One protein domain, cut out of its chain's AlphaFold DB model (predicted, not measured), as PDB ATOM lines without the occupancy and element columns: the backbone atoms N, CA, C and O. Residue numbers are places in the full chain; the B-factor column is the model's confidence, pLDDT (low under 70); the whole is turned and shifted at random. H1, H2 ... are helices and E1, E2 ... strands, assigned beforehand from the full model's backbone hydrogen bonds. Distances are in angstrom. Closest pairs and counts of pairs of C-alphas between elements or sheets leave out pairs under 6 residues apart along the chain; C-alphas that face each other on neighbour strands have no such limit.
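Overview. This is residues 191 to 281, 295 to 310 and 322 to 347 of the 501 residues of the protein "Putative ferric-chelate reductase 1" of Folsomia candida (UniProt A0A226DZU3). Two antiparallel sheets of four strands each stand face to face as a sandwich, with the strands of one crossing those of the other at 36 degrees; the first is E1 E2 E3 E6, the second E5 E4 E7 E8. H2 sits at the end of the sandwich where E1 begins and E2 ends, the short H1 lies beyond the edge strand E1, and the unnamed stretch 191 to 205 lies on the side of the first sheet away from the second. The printed part has 133 residues, with two named helices and eight named strands in the order E1 H1 E2 E3 E4 E5 E6 E7 E8 H2, and its class is mixed, helices and strands. It is compact, with a radius of gyration of the C-alphas of 14.3 A and spans of 48 by 34 by 25 A.

Along the chain. Begin with the first sheet: find C-alpha 206 at (-1.380, 39.552, -46.006), where E1 starts, and follow it to residue 210. E2 is residues 222 to 228, 20.6 A long; E3 is residues 235 to 242, 23.1 A; E6 is residues 271 to 276, 16.1 A. For the second sheet, find C-alpha 247 at (-8.537, 35.509, -24.347), from which E4 runs 22.3 A to residue 254. E5 is residues 263 to 267, E7 is residues 300 to 307 and 23.2 A long, and E8 is residues 324 to 328. The helices are H1, residues 214 to 217, and H2, residues 335 to 345, which runs 14.7 A to C-alpha 345 at (5.628, 30.244, -59.397).

Arrangement. Look first at the sheet in the order E1 E2 E3 E6, all antiparallel and twisted, its C-alphas up to 4.4 A off the best plane. Between E1 and E2, N 208 and O 224 are 2.8 A apart, within hydrogen-bond range. E2 and E3 form a hairpin, with N 225 and O 239 at 2.8 A; E3 and E6 have N 238 and O 273 at 2.8 A. The other sheet runs E5 E4 E7 E8, also all antiparallel. E4 and E5 form a hairpin, with N 251 and O 265 at 2.9 A; between the neighbours E4 and E7, N 250 and O 304 are within hydrogen-bond range at 2.9 A, and between the neighbours E7 and E8, N 305 and O 324 are within hydrogen-bond range at 3.0 A. In this sandwich, two sheets face to face, the facing parts are 10.0 A centre to centre and their best planes 15 degrees apart. Its closest C-alphas include those of Ala 242 in E3 and Val 249 in E4, 6.4 A apart. The chain changes sheets at the tight links E3 to E4 and E5 to E6. H2 and the first sheet make two layers, a helix on one face of a sheet; the closest C-alphas of H2 and E1 are those of Ile 337 and Val 206, 6.8 A apart. H1 only grazes that sheet, with its residues 214 to 216. In H2, 5 of 7 O i to N i+4 pairs are within hydrogen-bond range, and H1 is too short for such a pair.

Size, cuts and confidence. The two C-alphas farthest apart are those of Glu 310 and Ile 346, at 48.6 A. Residues 282 to 294 are not printed, with 15.0 A between C-alphas 281 and 295, nor are residues 311 to 321, with 10.3 A between C-alphas 310 and 322. Of the links that are printed whole, none is long. The mean pLDDT of the printed part is 70.1; 63 residues are under 70, among them 266 to 281 and 322 to 347.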
ATOM      1  N   SER A 191       2.189  47.935 -32.498       70.06
ATOM      2  CA  SER A 191       3.032  48.323 -33.628       70.06
ATOM      3  C   SER A 191       3.799  47.150 -34.244       70.06
ATOM      4  O   SER A 191       4.042  47.166 -35.449       70.06
ATOM      5  N   LYS A 192       4.126  46.112 -33.460       71.06
ATOM      6  CA  LYS A 192       4.820  44.913 -33.951       71.06
ATOM      7  C   LYS A 192       3.900  43.951 -34.694       71.06
ATOM      8  O   LYS A 192       4.366  43.271 -35.595       71.06
ATOM      9  N   LEU A 193       2.616  43.918 -34.342       70.00
ATOM     10  CA  LEU A 193       1.613  43.116 -35.045       70.00
ATOM     11  C   LEU A 193       1.366  43.657 -36.454       70.00
ATOM     12  O   LEU A 193       1.284  42.901 -37.412       70.00
ATOM     13  N   PHE A 194       1.304  44.983 -36.577       77.25
ATOM     14  CA  PHE A 194       1.108  45.659 -37.860       77.25
ATOM     15  C   PHE A 194       2.419  45.909 -38.619       77.25
ATOM     16  O   PHE A 194       2.397  46.514 -39.691       77.25
ATOM     17  N   ALA A 195       3.568  45.486 -38.081       74.12
ATOM     18  CA  ALA A 195       4.865  45.656 -38.726       74.12
ATOM     19  C   ALA A 195       4.995  44.688 -39.913       74.12
ATOM     20  O   ALA A 195       5.485  43.573 -39.772       74.12
ATOM     21  N   GLY A 196       4.546  45.129 -41.088       73.56
ATOM     22  CA  GLY A 196       4.541  44.335 -42.322       73.56
ATOM     23  C   GLY A 196       3.228  44.468 -43.083       73.56
ATOM     24  O   GLY A 196       3.233  44.495 -44.308       73.56
ATOM     25  N   CYS A 197       2.130  44.695 -42.362       74.62
ATOM     26  CA  CYS A 197       0.854  45.085 -42.945       74.62
ATOM     27  C   CYS A 197       1.002  46.487 -43.570       74.62
ATOM     28  O   CYS A 197       1.509  47.396 -42.910       74.62
ATOM     29  N   HIS A 198       0.589  46.666 -44.829       71.50
ATOM     30  CA  HIS A 198       0.689  47.894 -45.659       71.50
ATOM     31  C   HIS A 198       2.037  48.207 -46.312       71.50
ATOM     32  O   HIS A 198       2.082  48.996 -47.255       71.50
ATOM     33  N   ASN A 199       3.138  47.612 -45.859       67.69
ATOM     34  CA  ASN A 199       4.447  47.880 -46.448       67.69
ATOM     35  C   ASN A 199       4.844  46.737 -47.377       67.69
ATOM     36  O   ASN A 199       5.567  45.831 -46.965       67.69
ATOM     37  N   ALA A 200       4.475  46.844 -48.659       59.88
ATOM     38  CA  ALA A 200       4.916  45.916 -49.710       59.88
ATOM     39  C   ALA A 200       6.451  45.721 -49.747       59.88
ATOM     40  O   ALA A 200       6.955  44.730 -50.263       59.88
ATOM     41  N   SER A 201       7.214  46.661 -49.183       55.34
ATOM     42  CA  SER A 201       8.673  46.637 -49.075       55.34
ATOM     43  C   SER A 201       9.236  45.892 -47.851       55.34
ATOM     44  O   SER A 201      10.413  45.537 -47.875       55.34
ATOM     45  N   ALA A 202       8.457  45.642 -46.791       59.38
ATOM     46  CA  ALA A 202       8.947  45.044 -45.535       59.38
ATOM     47  C   ALA A 202       8.819  43.505 -45.473       59.38
ATOM     48  O   ALA A 202       9.269  42.869 -44.518       59.38
ATOM     49  N   GLY A 203       8.262  42.903 -46.519       62.25
ATOM     50  CA  GLY A 203       7.859  41.502 -46.568       62.25
ATOM     51  C   GLY A 203       6.385  41.448 -46.930       62.25
ATOM     52  O   GLY A 203       5.597  42.217 -46.392       62.25
ATOM     53  N   HIS A 204       6.025  40.591 -47.878       72.69
ATOM     54  CA  HIS A 204       4.640  40.441 -48.291       72.69
ATOM     55  C   HIS A 204       3.880  39.679 -47.191       72.69
ATOM     56  O   HIS A 204       3.908  38.449 -47.144       72.69
ATOM     57  N   PHE A 205       3.298  40.426 -46.254       83.38
ATOM     58  CA  PHE A 205       2.341  39.913 -45.283       83.38
ATOM     59  C   PHE A 205       0.942  40.283 -45.759       83.38
ATOM     60  O   PHE A 205       0.673  41.464 -45.970       83.38
ATOM     61  N   VAL A 206       0.057  39.297 -45.882       85.62
ATOM     62  CA  VAL A 206      -1.380  39.552 -46.006       85.62
ATOM     63  C   VAL A 206      -1.959  39.550 -44.602       85.62
ATOM     64  O   VAL A 206      -1.729  38.617 -43.829       85.62
ATOM     65  N   CYS A 207      -2.650  40.630 -44.250       88.69
ATOM     66  CA  CYS A 207      -3.095  40.869 -42.886       88.69
ATOM     67  C   CYS A 207      -4.616  40.939 -42.787       88.69
ATOM     68  O   CYS A 207      -5.264  41.698 -43.500       88.69
ATOM     69  N   PHE A 208      -5.152  40.225 -41.806       87.69
ATOM     70  CA  PHE A 208      -6.568  40.144 -41.469       87.69
ATOM     71  C   PHE A 208      -6.781  40.681 -40.070       87.69
ATOM     72  O   PHE A 208      -5.942  40.466 -39.194       87.69
ATOM     73  N   GLY A 209      -7.899  41.356 -39.824       87.69
ATOM     74  CA  GLY A 209      -8.193  41.841 -38.486       87.69
ATOM     75  C   GLY A 209      -9.657  42.156 -38.265       87.69
ATOM     76  O   GLY A 209     -10.404  42.402 -39.205       87.69
ATOM     77  N   TYR A 210     -10.034  42.160 -36.988       84.62
ATOM     78  CA  TYR A 210     -11.384  42.469 -36.534       84.62
ATOM     79  C   TYR A 210     -11.395  43.666 -35.565       84.62
ATOM     80  O   TYR A 210     -10.564  43.707 -34.645       84.62
ATOM     81  N   PRO A 211     -12.350  44.612 -35.682       87.94
ATOM     82  CA  PRO A 211     -13.405  44.687 -36.708       87.94
ATOM     83  C   PRO A 211     -12.859  44.997 -38.108       87.94
ATOM     84  O   PRO A 211     -11.706  45.402 -38.237       87.94
ATOM     85  N   ASP A 212     -13.682  44.835 -39.145       82.81
ATOM     86  CA  ASP A 212     -13.276  45.136 -40.523       82.81
ATOM     87  C   ASP A 212     -12.682  46.548 -40.652       82.81
ATOM     88  O   ASP A 212     -13.120  47.508 -40.011       82.81
ATOM     89  N   GLY A 213     -11.625  46.671 -41.458       85.69
ATOM     90  CA  GLY A 213     -10.891  47.924 -41.661       85.69
ATOM     91  C   GLY A 213      -9.901  48.292 -40.547       85.69
ATOM     92  O   GLY A 213      -9.094  49.209 -40.735       85.69
ATOM     93  N   CYS A 214      -9.868  47.560 -39.426       89.06
ATOM     94  CA  CYS A 214      -9.001  47.884 -38.288       89.06
ATOM     95  C   CYS A 214      -7.497  47.805 -38.593       89.06
ATOM     96  O   CYS A 214      -6.689  48.390 -37.871       89.06
ATOM     97  N   ILE A 215      -7.106  47.080 -39.649       88.75
ATOM     98  CA  ILE A 215      -5.709  46.934 -40.074       88.75
ATOM     99  C   ILE A 215      -5.145  48.288 -40.517       88.75
ATOM    100  O   ILE A 215      -3.991  48.603 -40.219       88.75
ATOM    101  N   SER A 216      -5.956  49.120 -41.178       87.38
ATOM    102  CA  SER A 216      -5.564  50.467 -41.620       87.38
ATOM    103  C   SER A 216      -5.400  51.440 -40.447       87.38
ATOM    104  O   SER A 216      -4.438  52.206 -40.393       87.38
ATOM    105  N   THR A 217      -6.295  51.357 -39.463       89.81
ATOM    106  CA  THR A 217      -6.320  52.230 -38.283       89.81
ATOM    107  C   THR A 217      -5.421  51.736 -37.152       89.81
ATOM    108  O   THR A 217      -5.174  52.480 -36.206       89.81
ATOM    109  N   ARG A 218      -4.920  50.495 -37.236       88.81
ATOM    110  CA  ARG A 218      -4.165  49.794 -36.182       88.81
ATOM    111  C   ARG A 218      -4.950  49.644 -34.875       88.81
ATOM    112  O   ARG A 218      -4.370  49.642 -33.791       88.81
ATOM    113  N   THR A 219      -6.271  49.510 -34.973       88.06
ATOM    114  CA  THR A 219      -7.183  49.389 -33.820       88.06
ATOM    115  C   THR A 219      -7.820  48.003 -33.714       88.06
ATOM    116  O   THR A 219      -8.919  47.865 -33.178       88.06
ATOM    117  N   CYS A 220      -7.173  46.975 -34.269       86.06
ATOM    118  CA  CYS A 220      -7.718  45.622 -34.255       86.06
ATOM    119  C   CYS A 220      -7.786  45.057 -32.842       86.06
ATOM    120  O   CYS A 220      -6.820  45.144 -32.090       86.06
ATOM    121  N   ARG A 221      -8.913  44.421 -32.515       84.38
ATOM    122  CA  ARG A 221      -9.055  43.591 -31.312       84.38
ATOM    123  C   ARG A 221      -8.290  42.282 -31.458       84.38
ATOM    124  O   ARG A 221      -7.740  41.776 -30.483       84.38
ATOM    125  N   MET A 222      -8.255  41.765 -32.679       83.62
ATOM    126  CA  MET A 222      -7.475  40.607 -33.094       83.62
ATOM    127  C   MET A 222      -6.999  40.809 -34.527       83.62
ATOM    128  O   MET A 222      -7.723  41.397 -35.332       83.62
ATOM    129  N   ALA A 223      -5.789  40.350 -34.829       87.19
ATOM    130  CA  ALA A 223      -5.270  40.318 -36.186       87.19
ATOM    131  C   ALA A 223      -4.407  39.077 -36.423       87.19
ATOM    132  O   ALA A 223      -3.758  38.569 -35.503       87.19
ATOM    133  N   ALA A 224      -4.382  38.631 -37.671       88.56
ATOM    134  CA  ALA A 224      -3.490  37.604 -38.175       88.56
ATOM    135  C   ALA A 224      -2.739  38.145 -39.393       88.56
ATOM    136  O   ALA A 224      -3.310  38.853 -40.216       88.56
ATOM    137  N   ALA A 225      -1.460  37.819 -39.512       87.94
ATOM    138  CA  ALA A 225      -0.632  38.137 -40.662       87.94
ATOM    139  C   ALA A 225      -0.044  36.840 -41.217       87.94
ATOM    140  O   ALA A 225       0.628  36.098 -40.498       87.94
ATOM    141  N   LEU A 226      -0.297  36.569 -42.493       87.00
ATOM    142  CA  LEU A 226       0.218  35.412 -43.210       87.00
ATOM    143  C   LEU A 226       1.342  35.861 -44.135       87.00
ATOM    144  O   LEU A 226       1.227  36.858 -44.842       87.00
ATOM    145  N   SER A 227       2.439  35.116 -44.138       85.81
ATOM    146  CA  SER A 227       3.564  35.328 -45.050       85.81
ATOM    147  C   SER A 227       4.224  34.007 -45.398       85.81
ATOM    148  O   SER A 227       4.077  33.016 -44.689       85.81
ATOM    149  N   MET A 228       5.010  33.992 -46.466       80.50
ATOM    150  CA  MET A 228       5.909  32.874 -46.731       80.50
ATOM    151  C   MET A 228       7.102  32.924 -45.775       80.50
ATOM    152  O   MET A 228       7.731  33.974 -45.620       80.50
ATOM    153  N   SER A 229       7.458  31.787 -45.173       78.69
ATOM    154  CA  SER A 229       8.701  31.686 -44.408       78.69
ATOM    155  C   SER A 229       9.894  31.990 -45.321       78.69
ATOM    156  O   SER A 229       9.967  31.534 -46.470       78.69
ATOM    157  N   LYS A 230      10.821  32.807 -44.808       75.62
ATOM    158  CA  LYS A 230      12.094  33.121 -45.476       75.62
ATOM    159  C   LYS A 230      13.099  31.986 -45.322       75.62
ATOM    160  O   LYS A 230      13.934  31.795 -46.199       75.62
ATOM    161  N   ASP A 231      12.994  31.264 -44.212       74.81
ATOM    162  CA  ASP A 231      13.992  30.303 -43.761       74.81
ATOM    163  C   ASP A 231      13.705  28.910 -44.329       74.81
ATOM    164  O   ASP A 231      14.629  28.185 -44.698       74.81
ATOM    165  N   VAL A 232      12.421  28.555 -44.472       72.69
ATOM    166  CA  VAL A 232      12.014  27.240 -44.970       72.69
ATOM    167  C   VAL A 232      11.139  27.355 -46.212       72.69
ATOM    168  O   VAL A 232      10.112  28.038 -46.262       72.69
ATOM    169  N   LYS A 233      11.563  26.658 -47.268       66.88
ATOM    170  CA  LYS A 233      10.807  26.588 -48.511       66.88
ATOM    171  C   LYS A 233       9.484  25.860 -48.256       66.88
ATOM    172  O   LYS A 233       9.481  24.766 -47.710       66.88
ATOM    173  N   ASP A 234       8.391  26.478 -48.697       73.25
ATOM    174  CA  ASP A 234       7.034  25.919 -48.682       73.25
ATOM    175  C   ASP A 234       6.430  25.914 -47.282       73.25
ATOM    176  O   ASP A 234       5.581  25.088 -46.986       73.25
ATOM    177  N   TRP A 235       6.863  26.831 -46.416       75.69
ATOM    178  CA  TRP A 235       6.208  27.075 -45.139       75.69
ATOM    179  C   TRP A 235       5.471  28.414 -45.157       75.69
ATOM    180  O   TRP A 235       5.982  29.403 -45.692       75.69
ATOM    181  N   ILE A 236       4.287  28.444 -44.551       77.69
ATOM    182  CA  ILE A 236       3.530  29.660 -44.254       77.69
ATOM    183  C   ILE A 236       3.831  30.035 -42.811       77.69
ATOM    184  O   ILE A 236       3.597  29.252 -41.892       77.69
ATOM    185  N   ARG A 237       4.346  31.244 -42.615       82.12
ATOM    186  CA  ARG A 237       4.458  31.875 -41.309       82.12
ATOM    187  C   ARG A 237       3.163  32.624 -41.025       82.12
ATOM    188  O   ARG A 237       2.827  33.576 -41.730       82.12
ATOM    189  N   VAL A 238       2.477  32.204 -39.972       84.56
ATOM    190  CA  VAL A 238       1.268  32.834 -39.447       84.56
ATOM    191  C   VAL A 238       1.632  33.528 -38.143       84.56
ATOM    192  O   VAL A 238       2.112  32.894 -37.204       84.56
ATOM    193  N   VAL A 239       1.403  34.833 -38.078       83.94
ATOM    194  CA  VAL A 239       1.561  35.627 -36.859       83.94
ATOM    195  C   VAL A 239       0.182  36.065 -36.401       83.94
ATOM    196  O   VAL A 239      -0.506  36.758 -37.140       83.94
ATOM    197  N   MET A 240      -0.225  35.680 -35.197       83.81
ATOM    198  CA  MET A 240      -1.523  36.055 -34.624       83.81
ATOM    199  C   MET A 240      -1.331  36.920 -33.385       83.81
ATOM    200  O   MET A 240      -0.368  36.724 -32.642       83.81
ATOM    201  N   ALA A 241      -2.255  37.845 -33.131       82.88
ATOM    202  CA  ALA A 241      -2.336  38.546 -31.854       82.88
ATOM    203  C   ALA A 241      -3.748  39.041 -31.534       82.88
ATOM    204  O   ALA A 241      -4.519  39.385 -32.429       82.88
ATOM    205  N   ALA A 242      -4.034  39.178 -30.237       81.44
ATOM    206  CA  ALA A 242      -5.188  39.901 -29.711       81.44
ATOM    207  C   ALA A 242      -4.777  40.969 -28.700       81.44
ATOM    208  O   ALA A 242      -3.769  40.851 -28.004       81.44
ATOM    209  N   THR A 243      -5.610  41.999 -28.576       74.75
ATOM    210  CA  THR A 243      -5.461  43.060 -27.572       74.75
ATOM    211  C   THR A 243      -6.103  42.704 -26.233       74.75
ATOM    212  O   THR A 243      -5.896  43.410 -25.249       74.75
ATOM    213  N   ALA A 244      -6.926  41.655 -26.174       69.19
ATOM    214  CA  ALA A 244      -7.641  41.304 -24.957       69.19
ATOM    215  C   ALA A 244      -6.730  40.537 -23.973       69.19
ATOM    216  O   ALA A 244      -6.165  39.508 -24.337       69.19
ATOM    217  N   PRO A 245      -6.633  40.969 -22.703       62.91
ATOM    218  CA  PRO A 245      -5.666  40.431 -21.739       62.91
ATOM    219  C   PRO A 245      -5.976  39.015 -21.217       62.91
ATOM    220  O   PRO A 245      -5.179  38.469 -20.460       62.91
ATOM    221  N   ARG A 246      -7.138  38.430 -21.550       67.88
ATOM    222  CA  ARG A 246      -7.611  37.131 -21.017       67.88
ATOM    223  C   ARG A 246      -8.361  36.278 -22.045       67.88
ATOM    224  O   ARG A 246      -9.363  35.644 -21.717       67.88
ATOM    225  N   GLY A 247      -7.916  36.304 -23.295       67.06
ATOM    226  CA  GLY A 247      -8.537  35.509 -24.347       67.06
ATOM    227  C   GLY A 247      -7.545  34.779 -25.231       67.06
ATOM    228  O   GLY A 247      -6.335  34.989 -25.128       67.06
ATOM    229  N   PHE A 248      -8.086  33.922 -26.083       73.56
ATOM    230  CA  PHE A 248      -7.348  33.235 -27.133       73.56
ATOM    231  C   PHE A 248      -7.719  33.817 -28.495       73.56
ATOM    232  O   PHE A 248      -8.827  34.321 -28.675       73.56
ATOM    233  N   VAL A 249      -6.788  33.746 -29.442       77.00
ATOM    234  CA  VAL A 249      -7.062  33.932 -30.870       77.00
ATOM    235  C   VAL A 249      -6.911  32.585 -31.536       77.00
ATOM    236  O   VAL A 249      -5.933  31.881 -31.281       77.00
ATOM    237  N   ALA A 250      -7.868  32.242 -32.381       81.44
ATOM    238  CA  ALA A 250      -7.792  31.079 -33.237       81.44
ATOM    239  C   ALA A 250      -7.867  31.501 -34.704       81.44
ATOM    240  O   ALA A 250      -8.643  32.391 -35.055       81.44
ATOM    241  N   LEU A 251      -7.047  30.860 -35.534       84.00
ATOM    242  CA  LEU A 251      -7.119  30.939 -36.984       84.00
ATOM    243  C   LEU A 251      -7.504  29.564 -37.528       84.00
ATOM    244  O   LEU A 251      -6.779  28.591 -37.314       84.00
ATOM    245  N   GLY A 252      -8.650  29.501 -38.196       83.31
ATOM    246  CA  GLY A 252      -9.122  28.327 -38.922       83.31
ATOM    247  C   GLY A 252      -8.848  28.450 -40.414       83.31
ATOM    248  O   GLY A 252      -8.985  29.542 -40.968       83.31
ATOM    249  N   PHE A 253      -8.484  27.338 -41.045       81.06
ATOM    250  CA  PHE A 253      -8.466  27.183 -42.498       81.06
ATOM    251  C   PHE A 253      -9.551  26.173 -42.876       81.06
ATOM    252  O   PHE A 253      -9.442  25.018 -42.464       81.06
ATOM    253  N   SER A 254     -10.550  26.603 -43.648       80.94
ATOM    254  CA  SER A 254     -11.629  25.738 -44.148       80.94
ATOM    255  C   SER A 254     -11.670  25.702 -45.659       80.94
ATOM    256  O   SER A 254     -11.377  26.715 -46.281       80.94
ATOM    257  N   GLU A 255     -12.088  24.588 -46.253       75.94
ATOM    258  CA  GLU A 255     -12.415  24.511 -47.684       75.94
ATOM    259  C   GLU A 255     -13.775  25.164 -48.011       75.94
ATOM    260  O   GLU A 255     -14.043  25.491 -49.170       75.94
ATOM    261  N   ASP A 256     -14.636  25.377 -47.012       76.88
ATOM    262  CA  ASP A 256     -15.974  25.930 -47.191       76.88
ATOM    263  C   ASP A 256     -16.282  27.068 -46.195       76.88
ATOM    264  O   ASP A 256     -15.410  27.606 -45.510       76.88
ATOM    265  N   ARG A 257     -17.519  27.574 -46.211       72.31
ATOM    266  CA  ARG A 257     -17.922  28.721 -45.373       72.31
ATOM    267  C   ARG A 257     -18.291  28.315 -43.945       72.31
ATOM    268  O   ARG A 257     -18.675  29.172 -43.151       72.31
ATOM    269  N   PHE A 258     -18.215  27.036 -43.624       74.94
ATOM    270  CA  PHE A 258     -18.590  26.448 -42.357       74.94
ATOM    271  C   PHE A 258     -17.336  25.886 -41.693       74.94
ATOM    272  O   PHE A 258     -16.556  25.185 -42.311       74.94
ATOM    273  N   MET A 259     -17.151  26.197 -40.409       64.69
ATOM    274  CA  MET A 259     -15.981  25.772 -39.626       64.69
ATOM    275  C   MET A 259     -16.056  24.300 -39.188       64.69
ATOM    276  O   MET A 259     -15.892  24.015 -38.006       64.69
ATOM    277  N   GLY A 260     -16.443  23.397 -40.091       72.31
ATOM    278  CA  GLY A 260     -16.748  21.996 -39.796       72.31
ATOM    279  C   GLY A 260     -15.512  21.195 -39.378       72.31
ATOM    280  O   GLY A 260     -14.950  21.404 -38.305       72.31
ATOM    281  N   ASP A 261     -15.074  20.269 -40.229       65.12
ATOM    282  CA  ASP A 261     -13.902  19.408 -39.986       65.12
ATOM    283  C   ASP A 261     -12.565  20.144 -40.218       65.12
ATOM    284  O   ASP A 261     -11.611  19.618 -40.800       65.12
ATOM    285  N   ASP A 262     -12.497  21.398 -39.782       71.00
ATOM    286  CA  ASP A 262     -11.458  22.324 -40.193       71.00
ATOM    287  C   ASP A 262     -10.246  22.342 -39.286       71.00
ATOM    288  O   ASP A 262     -10.259  22.029 -38.093       71.00
ATOM    289  N   THR A 263      -9.145  22.780 -39.884       67.75
ATOM    290  CA  THR A 263      -7.882  22.869 -39.177       67.75
ATOM    291  C   THR A 263      -7.794  24.188 -38.424       67.75
ATOM    292  O   THR A 263      -7.623  25.252 -39.024       67.75
ATOM    293  N   VAL A 264      -7.866  24.107 -37.095       72.06
ATOM    294  CA  VAL A 264      -7.830  25.269 -36.204       72.06
ATOM    295  C   VAL A 264      -6.508  25.342 -35.452       72.06
ATOM    296  O   VAL A 264      -6.084  24.403 -34.783       72.06
ATOM    297  N   VAL A 265      -5.869  26.506 -35.514       72.69
ATOM    298  CA  VAL A 265      -4.696  26.837 -34.705       72.69
ATOM    299  C   VAL A 265      -5.122  27.870 -33.674       72.69
ATOM    300  O   VAL A 265      -5.471  28.986 -34.048       72.69
ATOM    301  N   HIS A 266      -5.054  27.542 -32.383       69.25
ATOM    302  CA  HIS A 266      -5.389  28.477 -31.304       69.25
ATOM    303  C   HIS A 266      -4.168  28.877 -30.467       69.25
ATOM    304  O   HIS A 266      -3.252  28.079 -30.243       69.25
ATOM    305  N   TYR A 267      -4.161  30.096 -29.926       66.31
ATOM    306  CA  TYR A 267      -3.143  30.527 -28.970       66.31
ATOM    307  C   TYR A 267      -3.609  31.633 -28.015       66.31
ATOM    308  O   TYR A 267      -4.411  32.497 -28.366       66.31
ATOM    309  N   ASN A 268      -3.023  31.648 -26.815       59.12
ATOM    310  CA  ASN A 268      -3.225  32.670 -25.788       59.12
ATOM    311  C   ASN A 268      -2.144  33.759 -25.881       59.12
ATOM    312  O   ASN A 268      -1.118  33.675 -25.208       59.12
ATOM    313  N   GLY A 269      -2.357  34.792 -26.700       63.03
ATOM    314  CA  GLY A 269      -1.430  35.926 -26.832       63.03
ATOM    315  C   GLY A 269      -0.878  36.095 -28.248       63.03
ATOM    316  O   GLY A 269      -1.649  36.091 -29.203       63.03
ATOM    317  N   VAL A 270       0.443  36.278 -28.386       56.75
ATOM    318  CA  VAL A 270       1.130  36.303 -29.692       56.75
ATOM    319  C   VAL A 270       1.839  34.992 -29.943       56.75
ATOM    320  O   VAL A 270       2.729  34.618 -29.179       56.75
ATOM    321  N   ILE A 271       1.520  34.371 -31.070       61.44
ATOM    322  CA  ILE A 271       2.293  33.261 -31.606       61.44
ATOM    323  C   ILE A 271       2.714  33.579 -33.034       61.44
ATOM    324  O   ILE A 271       1.950  34.143 -33.819       61.44
ATOM    325  N   ALA A 272       3.957  33.226 -33.342       59.72
ATOM    326  CA  ALA A 272       4.416  33.052 -34.704       59.72
ATOM    327  C   ALA A 272       4.529  31.545 -34.927       59.72
ATOM    328  O   ALA A 272       5.426  30.905 -34.380       59.72
ATOM    329  N   CYS A 273       3.591  30.986 -35.681       66.94
ATOM    330  CA  CYS A 273       3.645  29.601 -36.120       66.94
ATOM    331  C   CYS A 273       4.225  29.555 -37.527       66.94
ATOM    332  O   CYS A 273       3.945  30.433 -38.345       66.94
ATOM    333  N   GLU A 274       4.989  28.516 -37.833       63.69
ATOM    334  CA  GLU A 274       5.290  28.168 -39.215       63.69
ATOM    335  C   GLU A 274       4.662  26.805 -39.513       63.69
ATOM    336  O   GLU A 274       4.812  25.868 -38.731       63.69
ATOM    337  N   PHE A 275       3.963  26.697 -40.640       66.69
ATOM    338  CA  PHE A 275       3.332  25.464 -41.110       66.69
ATOM    339  C   PHE A 275       3.907  25.084 -42.464       66.69
ATOM    340  O   PHE A 275       4.017  25.951 -43.326       66.69
ATOM    341  N   LEU A 276       4.218  23.810 -42.694       52.56
ATOM    342  CA  LEU A 276       4.550  23.335 -44.037       52.56
ATOM    343  C   LEU A 276       3.263  23.336 -44.884       52.56
ATOM    344  O   LEU A 276       2.250  22.759 -44.508       52.56
ATOM    345  N   MET A 277       3.306  23.896 -46.088       55.38
ATOM    346  CA  MET A 277       2.203  23.924 -47.065       55.38
ATOM    347  C   MET A 277       1.720  22.537 -47.515       55.38
ATOM    348  O   MET A 277       0.746  22.421 -48.251       55.38
ATOM    349  N   ASN A 278       2.449  21.492 -47.127       50.16
ATOM    350  CA  ASN A 278       2.172  20.096 -47.429       50.16
ATOM    351  C   ASN A 278       2.043  19.236 -46.158       50.16
ATOM    352  O   ASN A 278       1.996  18.009 -46.256       50.16
ATOM    353  N   THR A 279       2.051  19.837 -44.961       42.34
ATOM    354  CA  THR A 279       1.680  19.089 -43.757       42.34
ATOM    355  C   THR A 279       0.171  19.005 -43.674       42.34
ATOM    356  O   THR A 279      -0.501  20.017 -43.521       42.34
ATOM    357  N   THR A 280      -0.336  17.776 -43.667       42.31
ATOM    358  CA  THR A 280      -1.522  17.428 -42.887       42.31
ATOM    359  C   THR A 280      -1.249  17.818 -41.445       42.31
ATOM    360  O   THR A 280      -0.417  17.185 -40.786       42.31
ATOM    361  N   ILE A 281      -1.897  18.873 -40.961       45.75
ATOM    362  CA  ILE A 281      -2.028  19.072 -39.520       45.75
ATOM    363  C   ILE A 281      -2.813  17.853 -39.048       45.75
ATOM    364  O   ILE A 281      -3.892  17.602 -39.565       45.75
ATOM    365  N   LEU A 295      -2.822  25.609 -51.384       59.09
ATOM    366  CA  LEU A 295      -2.559  26.293 -52.656       59.09
ATOM    367  C   LEU A 295      -3.478  25.898 -53.819       59.09
ATOM    368  O   LEU A 295      -3.414  26.536 -54.869       59.09
ATOM    369  N   LYS A 296      -4.214  24.789 -53.712       61.56
ATOM    370  CA  LYS A 296      -5.006  24.248 -54.830       61.56
ATOM    371  C   LYS A 296      -6.495  24.511 -54.692       61.56
ATOM    372  O   LYS A 296      -7.188  24.492 -55.702       61.56
ATOM    373  N   GLU A 297      -6.956  24.715 -53.469       66.25
ATOM    374  CA  GLU A 297      -8.369  24.841 -53.141       66.25
ATOM    375  C   GLU A 297      -8.621  26.218 -52.517       66.25
ATOM    376  O   GLU A 297      -7.720  26.828 -51.929       66.25
ATOM    377  N   THR A 298      -9.835  26.730 -52.688       63.34
ATOM    378  CA  THR A 298     -10.304  27.948 -52.024       63.34
ATOM    379  C   THR A 298     -10.374  27.683 -50.532       63.34
ATOM    380  O   THR A 298     -11.114  26.797 -50.121       63.34
ATOM    381  N   HIS A 299      -9.604  28.427 -49.735       70.56
ATOM    382  CA  HIS A 299      -9.635  28.284 -48.283       70.56
ATOM    383  C   HIS A 299     -10.186  29.536 -47.626       70.56
ATOM    384  O   HIS A 299      -9.614  30.604 -47.798       70.56
ATOM    385  N   HIS A 300     -11.228  29.391 -46.819       74.31
ATOM    386  CA  HIS A 300     -11.756  30.433 -45.959       74.31
ATOM    387  C   HIS A 300     -10.925  30.530 -44.671       74.31
ATOM    388  O   HIS A 300     -10.597  29.524 -44.038       74.31
ATOM    389  N   LEU A 301     -10.572  31.758 -44.286       77.00
ATOM    390  CA  LEU A 301      -9.819  32.060 -43.069       77.00
ATOM    391  C   LEU A 301     -10.767  32.547 -41.973       77.00
ATOM    392  O   LEU A 301     -11.399  33.592 -42.099       77.00
ATOM    393  N   PHE A 302     -10.823  31.828 -40.859       78.31
ATOM    394  CA  PHE A 302     -11.701  32.181 -39.745       78.31
ATOM    395  C   PHE A 302     -10.873  32.725 -38.607       78.31
ATOM    396  O   PHE A 302     -10.001  32.030 -38.090       78.31
ATOM    397  N   LEU A 303     -11.159  33.959 -38.199       78.31
ATOM    398  CA  LEU A 303     -10.507  34.568 -37.054       78.31
ATOM    399  C   LEU A 303     -11.487  34.592 -35.882       78.31
ATOM    400  O   LEU A 303     -12.494  35.305 -35.879       78.31
ATOM    401  N   ALA A 304     -11.182  33.784 -34.881       77.25
ATOM    402  CA  ALA A 304     -12.021  33.580 -33.716       77.25
ATOM    403  C   ALA A 304     -11.341  34.102 -32.449       77.25
ATOM    404  O   ALA A 304     -10.119  34.020 -32.295       77.25
ATOM    405  N   PHE A 305     -12.150  34.618 -31.523       72.69
ATOM    406  CA  PHE A 305     -11.697  35.084 -30.220       72.69
ATOM    407  C   PHE A 305     -12.647  34.642 -29.102       72.69
ATOM    408  O   PHE A 305     -13.856  34.870 -29.165       72.69
ATOM    409  N   GLY A 306     -12.083  34.080 -28.030       70.56
ATOM    410  CA  GLY A 306     -12.823  33.664 -26.833       70.56
ATOM    411  C   GLY A 306     -12.112  34.057 -25.537       70.56
ATOM    412  O   GLY A 306     -10.934  34.413 -25.547       70.56
ATOM    413  N   ARG A 307     -12.827  34.030 -24.402       67.69
ATOM    414  CA  ARG A 307     -12.256  34.267 -23.060       67.69
ATOM    415  C   ARG A 307     -11.996  32.943 -22.350       67.69
ATOM    416  O   ARG A 307     -12.816  32.043 -22.416       67.69
ATOM    417  N   HIS A 308     -10.905  32.875 -21.586       60.19
ATOM    418  CA  HIS A 308     -10.596  31.703 -20.746       60.19
ATOM    419  C   HIS A 308     -11.509  31.560 -19.521       60.19
ATOM    420  O   HIS A 308     -11.663  30.470 -18.991       60.19
ATOM    421  N   SER A 309     -12.117  32.654 -19.053       52.94
ATOM    422  CA  SER A 309     -12.802  32.712 -17.752       52.94
ATOM    423  C   SER A 309     -14.148  31.980 -17.665       52.94
ATOM    424  O   SER A 309     -14.845  32.162 -16.674       52.94
ATOM    425  N   GLU A 310     -14.525  31.208 -18.679       50.72
ATOM    426  CA  GLU A 310     -15.745  30.383 -18.688       50.72
ATOM    427  C   GLU A 310     -15.457  28.880 -18.624       50.72
ATOM    428  O   GLU A 310     -16.381  28.092 -18.482       50.72
ATOM    429  N   LEU A 322     -17.117  29.984 -27.931       57.31
ATOM    430  CA  LEU A 322     -16.646  30.935 -28.937       57.31
ATOM    431  C   LEU A 322     -17.625  32.114 -29.062       57.31
ATOM    432  O   LEU A 322     -18.426  32.196 -29.988       57.31
ATOM    433  N   ARG A 323     -17.542  33.069 -28.131       54.59
ATOM    434  CA  ARG A 323     -18.467  34.217 -28.078       54.59
ATOM    435  C   ARG A 323     -18.359  35.183 -29.255       54.59
ATOM    436  O   ARG A 323     -19.318  35.892 -29.544       54.59
ATOM    437  N   PHE A 324     -17.195  35.265 -29.898       55.41
ATOM    438  CA  PHE A 324     -16.977  36.161 -31.031       55.41
ATOM    439  C   PHE A 324     -16.214  35.437 -32.135       55.41
ATOM    440  O   PHE A 324     -14.999  35.246 -32.062       55.41
ATOM    441  N   HIS A 325     -16.938  35.073 -33.185       58.09
ATOM    442  CA  HIS A 325     -16.362  34.631 -34.443       58.09
ATOM    443  C   HIS A 325     -16.538  35.754 -35.463       58.09
ATOM    444  O   HIS A 325     -17.637  36.280 -35.638       58.09
ATOM    445  N   HIS A 326     -15.445  36.156 -36.111       61.59
ATOM    446  CA  HIS A 326     -15.532  36.961 -37.320       61.59
ATOM    447  C   HIS A 326     -15.123  36.093 -38.490       61.59
ATOM    448  O   HIS A 326     -13.996  35.600 -38.568       61.59
ATOM    449  N   MET A 327     -16.076  35.887 -39.384       57.28
ATOM    450  CA  MET A 327     -15.846  35.156 -40.607       57.28
ATOM    451  C   MET A 327     -15.497  36.167 -41.685       57.28
ATOM    452  O   MET A 327     -16.373  36.805 -42.265       57.28
ATOM    453  N   THR A 328     -14.206  36.330 -41.944       59.47
ATOM    454  CA  THR A 328     -13.774  36.998 -43.164       59.47
ATOM    455  C   THR A 328     -13.600  35.910 -44.204       59.47
ATOM    456  O   THR A 328     -12.658  35.129 -44.141       59.47
ATOM    457  N   ALA A 329     -14.525  35.824 -45.158       52.75
ATOM    458  CA  ALA A 329     -14.310  34.971 -46.313       52.75
ATOM    459  C   ALA A 329     -13.143  35.552 -47.114       52.75
ATOM    460  O   ALA A 329     -13.308  36.493 -47.882       52.75
ATOM    461  N   VAL A 330     -11.957  35.006 -46.893       55.38
ATOM    462  CA  VAL A 330     -10.812  35.252 -47.751       55.38
ATOM    463  C   VAL A 330     -10.863  34.145 -48.784       55.38
ATOM    464  O   VAL A 330     -10.683  32.992 -48.426       55.38
ATOM    465  N   SER A 331     -11.228  34.448 -50.024       53.50
ATOM    466  CA  SER A 331     -11.126  33.440 -51.082       53.50
ATOM    467  C   SER A 331      -9.661  33.324 -51.502       53.50
ATOM    468  O   SER A 331      -8.927  34.309 -51.464       53.50
ATOM    469  N   SER A 332      -9.231  32.159 -51.987       50.81
ATOM    470  CA  SER A 332      -7.975  32.082 -52.752       50.81
ATOM    471  C   SER A 332      -8.011  32.938 -54.024       50.81
ATOM    472  O   SER A 332      -6.960  33.198 -54.601       50.81
ATOM    473  N   ASP A 333      -9.207  33.357 -54.453       49.88
ATOM    474  CA  ASP A 333      -9.419  34.299 -55.557       49.88
ATOM    475  C   ASP A 333      -9.131  35.752 -55.167       49.88
ATOM    476  O   ASP A 333      -9.133  36.629 -56.030       49.88
ATOM    477  N   ASP A 334      -8.906  36.030 -53.880       62.12
ATOM    478  CA  ASP A 334      -8.477  37.351 -53.443       62.12
ATOM    479  C   ASP A 334      -7.066  37.592 -54.000       62.12
ATOM    480  O   ASP A 334      -6.109  36.889 -53.642       62.12
ATOM    481  N   GLU A 335      -6.947  38.547 -54.931       64.19
ATOM    482  CA  GLU A 335      -5.726  38.810 -55.711       64.19
ATOM    483  C   GLU A 335      -4.494  38.944 -54.808       64.19
ATOM    484  O   GLU A 335      -3.387  38.574 -55.197       64.19
ATOM    485  N   GLU A 336      -4.673  39.432 -53.581       67.00
ATOM    486  CA  GLU A 336      -3.591  39.626 -52.625       67.00
ATOM    487  C   GLU A 336      -2.990  38.294 -52.140       67.00
ATOM    488  O   GLU A 336      -1.765  38.130 -52.166       67.00
ATOM    489  N   ILE A 337      -3.819  37.303 -51.786       65.00
ATOM    490  CA  ILE A 337      -3.347  35.956 -51.426       65.00
ATOM    491  C   ILE A 337      -2.818  35.229 -52.658       65.00
ATOM    492  O   ILE A 337      -1.750  34.609 -52.591       65.00
ATOM    493  N   HIS A 338      -3.524  35.314 -53.790       66.25
ATOM    494  CA  HIS A 338      -3.055  34.681 -55.017       66.25
ATOM    495  C   HIS A 338      -1.676  35.226 -55.403       66.25
ATOM    496  O   HIS A 338      -0.775  34.447 -55.698       66.25
ATOM    497  N   SER A 339      -1.449  36.538 -55.271       66.12
ATOM    498  CA  SER A 339      -0.157  37.168 -55.556       66.12
ATOM    499  C   SER A 339       0.972  36.692 -54.635       66.12
ATOM    500  O   SER A 339       2.095  36.508 -55.115       66.12
ATOM    501  N   LEU A 340       0.696  36.415 -53.348       66.00
ATOM    502  CA  LEU A 340       1.679  35.830 -52.423       66.00
ATOM    503  C   LEU A 340       2.172  34.464 -52.906       66.00
ATOM    504  O   LEU A 340       3.361  34.146 -52.805       66.00
ATOM    505  N   PHE A 341       1.253  33.644 -53.409       62.50
ATOM    506  CA  PHE A 341       1.557  32.288 -53.850       62.50
ATOM    507  C   PHE A 341       2.073  32.242 -55.294       62.50
ATOM    508  O   PHE A 341       2.958  31.445 -55.621       62.50
ATOM    509  N   GLU A 342       1.596  33.138 -56.151       61.56
ATOM    510  CA  GLU A 342       1.961  33.240 -57.560       61.56
ATOM    511  C   GLU A 342       3.339  33.877 -57.764       61.56
ATOM    512  O   GLU A 342       4.100  33.400 -58.610       61.56
ATOM    513  N   GLN A 343       3.757  34.826 -56.911       56.84
ATOM    514  CA  GLN A 343       5.132  35.351 -56.915       56.84
ATOM    515  C   GLN A 343       6.191  34.240 -56.820       56.84
ATOM    516  O   GLN A 343       7.303  34.396 -57.328       56.84
ATOM    517  N   ARG A 344       5.867  33.093 -56.207       51.53
ATOM    518  CA  ARG A 344       6.774  31.941 -56.131       51.53
ATOM    519  C   ARG A 344       6.708  30.999 -57.327       51.53
ATOM    520  O   ARG A 344       7.697  30.298 -57.550       51.53
ATOM    521  N   LYS A 345       5.625  30.980 -58.117       49.56
ATOM    522  CA  LYS A 345       5.628  30.244 -59.397       49.56
ATOM    523  C   LYS A 345       6.737  30.773 -60.313       49.56
ATOM    524  O   LYS A 345       7.381  29.973 -60.980       49.56
ATOM    525  N   ILE A 346       7.042  32.069 -60.223       49.91
ATOM    526  CA  ILE A 346       8.092  32.749 -60.998       49.91
ATOM    527  C   ILE A 346       9.520  32.372 -60.533       49.91
ATOM    528  O   ILE A 346      10.473  32.498 -61.293       49.91
ATOM    529  N   LEU A 347       9.699  31.861 -59.305       48.25
ATOM    530  CA  LEU A 347      11.023  31.571 -58.717       48.25
ATOM    531  C   LEU A 347      11.265  30.083 -58.405       48.25
ATOM    532  O   LEU A 347      12.283  29.716 -57.813       48.25
TER     533      LEU A 347